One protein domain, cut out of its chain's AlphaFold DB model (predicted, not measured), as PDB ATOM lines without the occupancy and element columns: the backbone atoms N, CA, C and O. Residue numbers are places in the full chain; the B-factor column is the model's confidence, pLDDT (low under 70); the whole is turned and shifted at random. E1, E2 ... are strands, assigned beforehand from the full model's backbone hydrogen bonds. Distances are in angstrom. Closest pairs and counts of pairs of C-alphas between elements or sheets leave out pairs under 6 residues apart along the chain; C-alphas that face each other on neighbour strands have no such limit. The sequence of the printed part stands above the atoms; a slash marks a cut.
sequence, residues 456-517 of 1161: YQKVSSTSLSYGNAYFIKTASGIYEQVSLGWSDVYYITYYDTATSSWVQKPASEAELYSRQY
ATOM      1  N   TYR A 456     -53.683   5.309 -31.760       88.12
ATOM      2  CA  TYR A 456     -52.923   5.503 -32.989       88.12
ATOM      3  C   TYR A 456     -53.066   4.267 -33.873       88.12
ATOM      4  O   TYR A 456     -53.060   3.143 -33.381       88.12
ATOM      5  N   GLN A 457     -53.203   4.467 -35.182       89.94
ATOM      6  CA  GLN A 457     -53.211   3.377 -36.160       89.94
ATOM      7  C   GLN A 457     -52.076   3.544 -37.151       89.94
ATOM      8  O   GLN A 457     -51.805   4.657 -37.606       89.94
ATOM      9  N   LYS A 458     -51.440   2.420 -37.490       92.38
ATOM     10  CA  LYS A 458     -50.379   2.359 -38.494       92.38
ATOM     11  C   LYS A 458     -50.931   2.795 -39.851       92.38
ATOM     12  O   LYS A 458     -52.014   2.374 -40.250       92.38
ATOM     13  N   VAL A 459     -50.187   3.641 -40.556       88.88
ATOM     14  CA  VAL A 459     -50.553   4.167 -41.875       88.88
ATOM     15  C   VAL A 459     -49.496   3.809 -42.910       88.88
ATOM     16  O   VAL A 459     -48.301   3.800 -42.623       88.88
ATOM     17  N   SER A 460     -49.946   3.514 -44.130       83.44
ATOM     18  CA  SER A 460     -49.042   3.256 -45.250       83.44
ATOM     19  C   SER A 460     -48.332   4.538 -45.676       83.44
ATOM     20  O   SER A 460     -48.967   5.584 -45.837       83.44
ATOM     21  N   SER A 461     -47.033   4.434 -45.961       77.00
ATOM     22  CA  SER A 461     -46.229   5.523 -46.528       77.00
ATOM     23  C   SER A 461     -46.741   5.996 -47.899       77.00
ATOM     24  O   SER A 461     -46.494   7.134 -48.291       77.00
ATOM     25  N   THR A 462     -47.519   5.163 -48.601       78.19
ATOM     26  CA  THR A 462     -48.170   5.496 -49.880       78.19
ATOM     27  C   THR A 462     -49.514   6.213 -49.728       78.19
ATOM     28  O   THR A 462     -50.075   6.670 -50.718       78.19
ATOM     29  N   SER A 463     -50.050   6.315 -48.508       82.69
ATOM     30  CA  SER A 463     -51.343   6.954 -48.206       82.69
ATOM     31  C   SER A 463     -51.188   8.278 -47.450       82.69
ATOM     32  O   SER A 463     -52.152   8.798 -46.887       82.69
ATOM     33  N   LEU A 464     -49.971   8.828 -47.417       87.19
ATOM     34  CA  LEU A 464     -49.675  10.072 -46.719       87.19
ATOM     35  C   LEU A 464     -50.233  11.274 -47.483       87.19
ATOM     36  O   LEU A 464     -50.169  11.364 -48.704       87.19
ATOM     37  N   SER A 465     -50.777  12.215 -46.726       84.94
ATOM     38  CA  SER A 465     -51.341  13.476 -47.209       84.94
ATOM     39  C   SER A 465     -50.752  14.654 -46.448       84.94
ATOM     40  O   SER A 465     -50.621  14.606 -45.221       84.94
ATOM     41  N   TYR A 466     -50.421  15.715 -47.184       79.62
ATOM     42  CA  TYR A 466     -49.875  16.953 -46.633       79.62
ATOM     43  C   TYR A 466     -50.914  17.661 -45.746       79.62
ATOM     44  O   TYR A 466     -52.090  17.713 -46.096       79.62
ATOM     45  N   GLY A 467     -50.486  18.199 -44.600       77.06
ATOM     46  CA  GLY A 467     -51.365  18.867 -43.627       77.06
ATOM     47  C   GLY A 467     -51.950  17.961 -42.532       77.06
ATOM     48  O   GLY A 467     -52.470  18.477 -41.547       77.06
ATOM     49  N   ASN A 468     -51.812  16.637 -42.650       86.94
ATOM     50  CA  ASN A 468     -52.154  15.700 -41.577       86.94
ATOM     51  C   ASN A 468     -50.976  15.515 -40.607       86.94
ATOM     52  O   ASN A 468     -49.814  15.546 -41.013       86.94
ATOM     53  N   ALA A 469     -51.281  15.281 -39.329       89.38
ATOM     54  CA  ALA A 469     -50.282  14.929 -38.325       89.38
ATOM     55  C   ALA A 469     -49.994  13.420 -38.352       89.38
ATOM     56  O   ALA A 469     -50.916  12.606 -38.252       89.38
ATOM     57  N   TYR A 470     -48.713  13.067 -38.439       93.12
ATOM     58  CA  TYR A 470     -48.226  11.691 -38.357       93.12
ATOM     59  C   TYR A 470     -47.262  11.549 -37.191       93.12
ATOM     60  O   TYR A 470     -46.688  12.537 -36.732       93.12
ATOM     61  N   PHE A 471     -47.087  10.318 -36.731       94.00
ATOM     62  CA  PHE A 471     -46.303  10.004 -35.549       94.00
ATOM     63  C   PHE A 471     -45.409   8.796 -35.804       94.00
ATOM     64  O   PHE A 471     -45.781   7.896 -36.557       94.00
ATOM     65  N   ILE A 472     -44.263   8.762 -35.139       92.56
ATOM     66  CA  ILE A 472     -43.463   7.554 -34.935       92.56
ATOM     67  C   ILE A 472     -43.677   7.057 -33.508       92.56
ATOM     68  O   ILE A 472     -44.043   7.833 -32.626       92.56
ATOM     69  N   LYS A 473     -43.437   5.769 -33.273       92.12
ATOM     70  CA  LYS A 473     -43.441   5.189 -31.930       92.12
ATOM     71  C   LYS A 473     -41.998   4.992 -31.473       92.12
ATOM     72  O   LYS A 473     -41.210   4.374 -32.187       92.12
ATOM     73  N   THR A 474     -41.639   5.543 -30.319       87.62
ATOM     74  CA  THR A 474     -40.299   5.391 -29.736       87.62
ATOM     75  C   THR A 474     -40.097   3.951 -29.255       87.62
ATOM     76  O   THR A 474     -41.060   3.203 -29.074       87.62
ATOM     77  N   ALA A 475     -38.850   3.553 -28.980       82.88
ATOM     78  CA  ALA A 475     -38.557   2.236 -28.398       82.88
ATOM     79  C   ALA A 475     -39.236   2.021 -27.028       82.88
ATOM     80  O   ALA A 475     -39.553   0.894 -26.663       82.88
ATOM     81  N   SER A 476     -39.484   3.105 -26.287       78.50
ATOM     82  CA  SER A 476     -40.242   3.119 -25.031       78.50
ATOM     83  C   SER A 476     -41.760   3.126 -25.220       78.50
ATOM     84  O   SER A 476     -42.487   3.034 -24.238       78.50
ATOM     85  N   GLY A 477     -42.258   3.217 -26.455       87.19
ATOM     86  CA  GLY A 477     -43.680   3.156 -26.794       87.19
ATOM     87  C   GLY A 477     -44.428   4.494 -26.770       87.19
ATOM     88  O   GLY A 477     -45.635   4.505 -27.003       87.19
ATOM     89  N   ILE A 478     -43.734   5.614 -26.548       89.81
ATOM     90  CA  ILE A 478     -44.304   6.968 -26.609       89.81
ATOM     91  C   ILE A 478     -44.407   7.405 -28.079       89.81
ATOM     92  O   ILE A 478     -43.498   7.168 -28.873       89.81
ATOM     93  N   TYR A 479     -45.513   8.046 -28.462       91.50
ATOM     94  CA  TYR A 479     -45.681   8.559 -29.826       91.50
ATOM     95  C   TYR A 479     -45.074   9.953 -29.967       91.50
ATOM     96  O   TYR A 479     -45.375  10.837 -29.172       91.50
ATOM     97  N   GLU A 480     -44.283  10.176 -31.009       92.06
ATOM     98  CA  GLU A 480     -43.675  11.470 -31.320       92.06
ATOM     99  C   GLU A 480     -44.141  11.958 -32.690       92.06
ATOM    100  O   GLU A 480     -44.074  11.223 -33.677       92.06
ATOM    101  N   GLN A 481     -44.657  13.186 -32.752       92.50
ATOM    102  CA  GLN A 481     -45.141  13.779 -33.993       92.50
ATOM    103  C   GLN A 481     -43.982  14.021 -34.966       92.50
ATOM    104  O   GLN A 481     -42.925  14.498 -34.575       92.50
ATOM    105  N   VAL A 482     -44.193  13.778 -36.255       92.56
ATOM    106  CA  VAL A 482     -43.212  14.081 -37.303       92.56
ATOM    107  C   VAL A 482     -43.689  15.214 -38.204       92.56
ATOM    108  O   VAL A 482     -44.888  15.404 -38.425       92.56
ATOM    109  N   SER A 483     -42.735  15.959 -38.760       91.06
ATOM    110  CA  SER A 483     -42.979  16.893 -39.856       91.06
ATOM    111  C   SER A 483     -42.867  16.157 -41.190       91.06
ATOM    112  O   SER A 483     -41.871  15.476 -41.438       91.06
ATOM    113  N   LEU A 484     -43.889  16.282 -42.039       89.81
ATOM    114  CA  LEU A 484     -43.916  15.679 -43.370       89.81
ATOM    115  C   LEU A 484     -43.438  16.690 -44.412       89.81
ATOM    116  O   LEU A 484     -44.001  17.779 -44.542       89.81
ATOM    117  N   GLY A 485     -42.438  16.307 -45.199       85.88
ATOM    118  CA  GLY A 485     -41.982  17.075 -46.348       85.88
ATOM    119  C   GLY A 485     -42.092  16.290 -47.652       85.88
ATOM    120  O   GLY A 485     -42.198  15.062 -47.655       85.88
ATOM    121  N   TRP A 486     -42.104  17.012 -48.773       78.00
ATOM    122  CA  TRP A 486     -42.246  16.432 -50.106       78.00
ATOM    123  C   TRP A 486     -41.156  16.950 -51.049       78.00
ATOM    124  O   TRP A 486     -40.874  18.149 -51.072       78.00
ATOM    125  N   SER A 487     -40.554  16.025 -51.797       74.75
ATOM    126  CA  SER A 487     -39.729  16.299 -52.980       74.75
ATOM    127  C   SER A 487     -40.158  15.325 -54.088       74.75
ATOM    128  O   SER A 487     -41.255  15.488 -54.600       74.75
ATOM    129  N   ASP A 488     -39.390  14.268 -54.391       78.06
ATOM    130  CA  ASP A 488     -39.812  13.186 -55.311       78.06
ATOM    131  C   ASP A 488     -40.507  12.017 -54.583       78.06
ATOM    132  O   ASP A 488     -41.299  11.274 -55.160       78.06
ATOM    133  N   VAL A 489     -40.235  11.881 -53.283       80.25
ATOM    134  CA  VAL A 489     -40.879  10.964 -52.331       80.25
ATOM    135  C   VAL A 489     -41.171  11.718 -51.028       80.25
ATOM    136  O   VAL A 489     -40.592  12.780 -50.772       80.25
ATOM    137  N   TYR A 490     -42.070  11.191 -50.191       86.81
ATOM    138  CA  TYR A 490     -42.306  11.746 -48.856       86.81
ATOM    139  C   TYR A 490     -41.112  11.476 -47.935       86.81
ATOM    140  O   TYR A 490     -40.648  10.339 -47.836       86.81
ATOM    141  N   TYR A 491     -40.655  12.504 -47.219       90.31
ATOM    142  CA  TYR A 491     -39.687  12.376 -46.129       90.31
ATOM    143  C   TYR A 491     -40.299  12.846 -44.814       90.31
ATOM    144  O   TYR A 491     -41.195  13.694 -44.791       90.31
ATOM    145  N   ILE A 492     -39.789  12.301 -43.717       91.88
ATOM    146  CA  ILE A 492     -40.160  12.706 -42.365       91.88
ATOM    147  C   ILE A 492     -38.977  13.362 -41.667       91.88
ATOM    148  O   ILE A 492     -37.825  12.981 -41.890       91.88
ATOM    149  N   THR A 493     -39.270  14.335 -40.811       92.19
ATOM    150  CA  THR A 493     -38.285  14.990 -39.950       92.19
ATOM    151  C   THR A 493     -38.820  15.110 -38.528       92.19
ATOM    152  O   THR A 493     -39.957  15.543 -38.333       92.19
ATOM    153  N   TYR A 494     -38.006  14.741 -37.544       91.50
ATOM    154  CA  TYR A 494     -38.316  14.859 -36.115       91.50
ATOM    155  C   TYR A 494     -37.028  15.025 -35.298       91.50
ATOM    156  O   TYR A 494     -35.928  14.816 -35.823       91.50
ATOM    157  N   TYR A 495     -37.153  15.443 -34.039       89.56
ATOM    158  CA  TYR A 495     -36.014  15.649 -33.149       89.56
ATOM    159  C   TYR A 495     -35.882  14.486 -32.167       89.56
ATOM    160  O   TYR A 495     -36.572  14.428 -31.154       89.56
ATOM    161  N   ASP A 496     -34.939  13.586 -32.434       87.38
ATOM    162  CA  ASP A 496     -34.669  12.474 -31.534       87.38
ATOM    163  C   ASP A 496     -34.015  12.988 -30.244       87.38
ATOM    164  O   ASP A 496     -32.833  13.340 -30.193       87.38
ATOM    165  N   THR A 497     -34.805  13.024 -29.172       84.12
ATOM    166  CA  THR A 497     -34.344  13.503 -27.863       84.12
ATOM    167  C   THR A 497     -33.356  12.561 -27.187       84.12
ATOM    168  O   THR A 497     -32.604  13.021 -26.326       84.12
ATOM    169  N   ALA A 498     -33.292  11.281 -27.576       82.56
ATOM    170  CA  ALA A 498     -32.311  10.343 -27.039       82.56
ATOM    171  C   ALA A 498     -30.899  10.670 -27.548       82.56
ATOM    172  O   ALA A 498     -29.946  10.660 -26.767       82.56
ATOM    173  N   THR A 499     -30.775  11.026 -28.830       85.25
ATOM    174  CA  THR A 499     -29.505  11.413 -29.474       85.25
ATOM    175  C   THR A 499     -29.285  12.927 -29.536       85.25
ATOM    176  O   THR A 499     -28.225  13.384 -29.967       85.25
ATOM    177  N   SER A 500     -30.261  13.719 -29.080       86.94
ATOM    178  CA  SER A 500     -30.252  15.188 -29.138       86.94
ATOM    179  C   SER A 500     -29.965  15.726 -30.546       86.94
ATOM    180  O   SER A 500     -29.190  16.668 -30.717       86.94
ATOM    181  N   SER A 501     -30.548  15.089 -31.564       89.94
ATOM    182  CA  SER A 501     -30.241  15.354 -32.972       89.94
ATOM    183  C   SER A 501     -31.491  15.315 -33.852       89.94
ATOM    184  O   SER A 501     -32.430  14.561 -33.606       89.94
ATOM    185  N   TRP A 502     -31.498  16.123 -34.916       91.56
ATOM    186  CA  TRP A 502     -32.545  16.071 -35.939       91.56
ATOM    187  C   TRP A 502     -32.353  14.853 -36.840       91.56
ATOM    188  O   TRP A 502     -31.281  14.666 -37.413       91.56
ATOM    189  N   VAL A 503     -33.414  14.066 -37.007       90.56
ATOM    190  CA  VAL A 503     -33.443  12.897 -37.888       90.56
ATOM    191  C   VAL A 503     -34.309  13.214 -39.099       90.56
ATOM    192  O   VAL A 503     -35.451  13.650 -38.958       90.56
ATOM    193  N   GLN A 504     -33.772  12.972 -40.296       92.00
ATOM    194  CA  GLN A 504     -34.502  13.045 -41.559       92.00
ATOM    195  C   GLN A 504     -34.302  11.744 -42.333       92.00
ATOM    196  O   GLN A 504     -33.168  11.314 -42.527       92.00
ATOM    197  N   LYS A 505     -35.396  11.129 -42.788       92.19
ATOM    198  CA  LYS A 505     -35.349   9.927 -43.633       92.19
ATOM    199  C   LYS A 505     -36.599   9.786 -44.509       92.19
ATOM    200  O   LYS A 505     -37.618  10.418 -44.206       92.19
ATOM    201  N   PRO A 506     -36.554   8.982 -45.588       90.69
ATOM    202  CA  PRO A 506     -37.736   8.661 -46.380       90.69
ATOM    203  C   PRO A 506     -38.855   8.067 -45.517       90.69
ATOM    204  O   PRO A 506     -38.617   7.224 -44.652       90.69
ATOM    205  N   ALA A 507     -40.099   8.475 -45.769       87.19
ATOM    206  CA  ALA A 507     -41.264   7.986 -45.034       87.19
ATOM    207  C   ALA A 507     -41.494   6.474 -45.226       87.19
ATOM    208  O   ALA A 507     -42.106   5.832 -44.380       87.19
ATOM    209  N   SER A 508     -40.988   5.897 -46.321       85.94
ATOM    210  CA  SER A 508     -40.991   4.454 -46.588       85.94
ATOM    211  C   SER A 508     -40.076   3.646 -45.661       85.94
ATOM    212  O   SER A 508     -40.267   2.443 -45.538       85.94
ATOM    213  N   GLU A 509     -39.110   4.287 -45.002       90.06
ATOM    214  CA  GLU A 509     -38.157   3.661 -44.069       90.06
ATOM    215  C   GLU A 509     -38.580   3.838 -42.596       90.06
ATOM    216  O   GLU A 509     -37.780   3.708 -41.661       90.06
ATOM    217  N   ALA A 510     -39.835   4.219 -42.365       85.94
ATOM    218  CA  ALA A 510     -40.379   4.480 -41.044       85.94
ATOM    219  C   ALA A 510     -41.755   3.841 -40.878       85.94
ATOM    220  O   ALA A 510     -42.591   3.875 -41.779       85.94
ATOM    221  N   GLU A 511     -42.015   3.313 -39.686       93.00
ATOM    222  CA  GLU A 511     -43.375   2.975 -39.289       93.00
ATOM    223  C   GLU A 511     -44.095   4.238 -38.832       93.00
ATOM    224  O   GLU A 511     -43.721   4.854 -37.832       93.00
ATOM    225  N   LEU A 512     -45.118   4.628 -39.587       93.25
ATOM    226  CA  LEU A 512     -45.888   5.832 -39.327       93.25
ATOM    227  C   LEU A 512     -47.264   5.501 -38.785       93.25
ATOM    228  O   LEU A 512     -47.888   4.509 -39.162       93.25
ATOM    229  N   TYR A 513     -47.748   6.392 -37.931       94.25
ATOM    230  CA  TYR A 513     -49.020   6.266 -37.252       94.25
ATOM    231  C   TYR A 513     -49.837   7.549 -37.394       94.25
ATOM    232  O   TYR A 513     -49.289   8.649 -37.462       94.25
ATOM    233  N   SER A 514     -51.160   7.415 -37.419       91.25
ATOM    234  CA  SER A 514     -52.104   8.532 -37.364       91.25
ATOM    235  C   SER A 514     -52.980   8.420 -36.122       91.25
ATOM    236  O   SER A 514     -53.448   7.330 -35.770       91.25
ATOM    237  N   ARG A 515     -53.196   9.554 -35.450       88.81
ATOM    238  CA  ARG A 515     -54.089   9.628 -34.291       88.81
ATOM    239  C   ARG A 515     -55.527   9.368 -34.737       88.81
ATOM    240  O   ARG A 515     -56.005   9.987 -35.684       88.81
ATOM    241  N   GLN A 516     -56.210   8.482 -34.027       86.50
ATOM    242  CA  GLN A 516     -57.621   8.195 -34.240       86.50
ATOM    243  C   GLN A 516     -58.484   9.080 -33.344       86.50
ATOM    244  O   GLN A 516     -58.189   9.285 -32.166       86.50
ATOM    245  N   TYR A 517     -59.580   9.581 -33.903       72.25
ATOM    246  CA  TYR A 517     -60.561  10.387 -33.186       72.25
ATOM    247  C   TYR A 517     -61.839   9.564 -33.000       72.25
ATOM    248  O   TYR A 517     -62.365   9.030 -33.973       72.25
TER     249      TYR A 517
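Overview. This is residues 456 to 517 of the 1161 residues of the protein "von Willebrand factor type A domain-containing protein" of Eubacterium barkeri (UniProt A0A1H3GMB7). A strongly twisted, curled sheet of four strands, E2, E3, E4 and E5, makes the main body, and a small antiparallel pair, E1 and E6, packs on it at the E2 edge through E6. The link from E5 to E6, residues 507 to 511, runs back from the E5 edge to the E2 edge of the sheet, and the pair E1 and E6 brings the beginning and the end of the printed part together. The printed part has 62 residues, with no named helix and six named strands in the order E1, E2, E3, E4, E5, E6; the class is all strand. The large sheet has the order E2 - E3 - E4 - E5, all antiparallel, and the small one has E1 - E6, antiparallel. The whole is compact, with a radius of gyration of the C-alphas of 11.2 A, and its outline is rounded, with spans of 28 by 28 by 18 A.

Along the chain. Find C-alpha 456 at (-52.923, 5.503, -32.989); here E1 begins, and it runs over residues 456 to 459. Read on past ten residues to Tyr 470, where E2 begins; it ends at Lys 473. E3, residues 479 to 486, is the longest strand by residues, and it covers 22.0 A from C-alpha 479 at (-45.681, 8.559, -29.826) to C-alpha 486 at (-42.246, 16.432, -50.106). Next look at residues 490 to 496 for E4, 18.9 A long, and at residues 501 to 506 for E5, 16.8 A long. The last strand, E6, holds residues 512 to 516, measures 13.0 A, and ends with C-alpha 516 at (-57.621, 8.195, -34.240).

Arrangement. Begin with the large sheet, a meander in which each strand is the antiparallel neighbour of the one before. Its edge strands are E2 and E5, and from edge to edge the strands' lines turn by 67 degrees while the way across the sheet turns by 83 degrees. The hairpin of E2 and E3 has its directions at 134 degrees; look for N 472 and O 480, 2.9 A apart and within hydrogen-bond range. The pairing of E3 is staggered: its residues 479 to 482 pair with E2, and its residues 483 to 486 pair with E4. In the hairpin of E3 and E4, N 483 and O 493 are within hydrogen-bond range at 2.8 A. In the hairpin of E4 and E5, at 160 degrees, N 492 and O 505 are within range at 2.9 A. Now turn to E6: it has 12 pairs of C-alphas within 8 A of E2, and the closest are those of Phe 471 and Tyr 513, 4.9 A apart. E6 is the antiparallel neighbour of E1 at 135 degrees, with N 459 and O 512 within hydrogen-bond range at 2.8 A. E1 and E2 are near each other, with 12 pairs of C-alphas within 10 A. E1 and E5 are apart, and so are E4 and E6.

Size, cuts and confidence. The two C-alphas farthest apart are those of Ser 476 and Asp 488, at 31.9 A, while the first and last printed C-alphas, Tyr 456 and Tyr 517, are 9.1 A apart. The printed part has no cut. The link from E1 to E2 is short; the other four links are tight, and no link is long. In the B-factor column of this predicted model the mean pLDDT of the printed part is 87.3, and no printed residue is under 70.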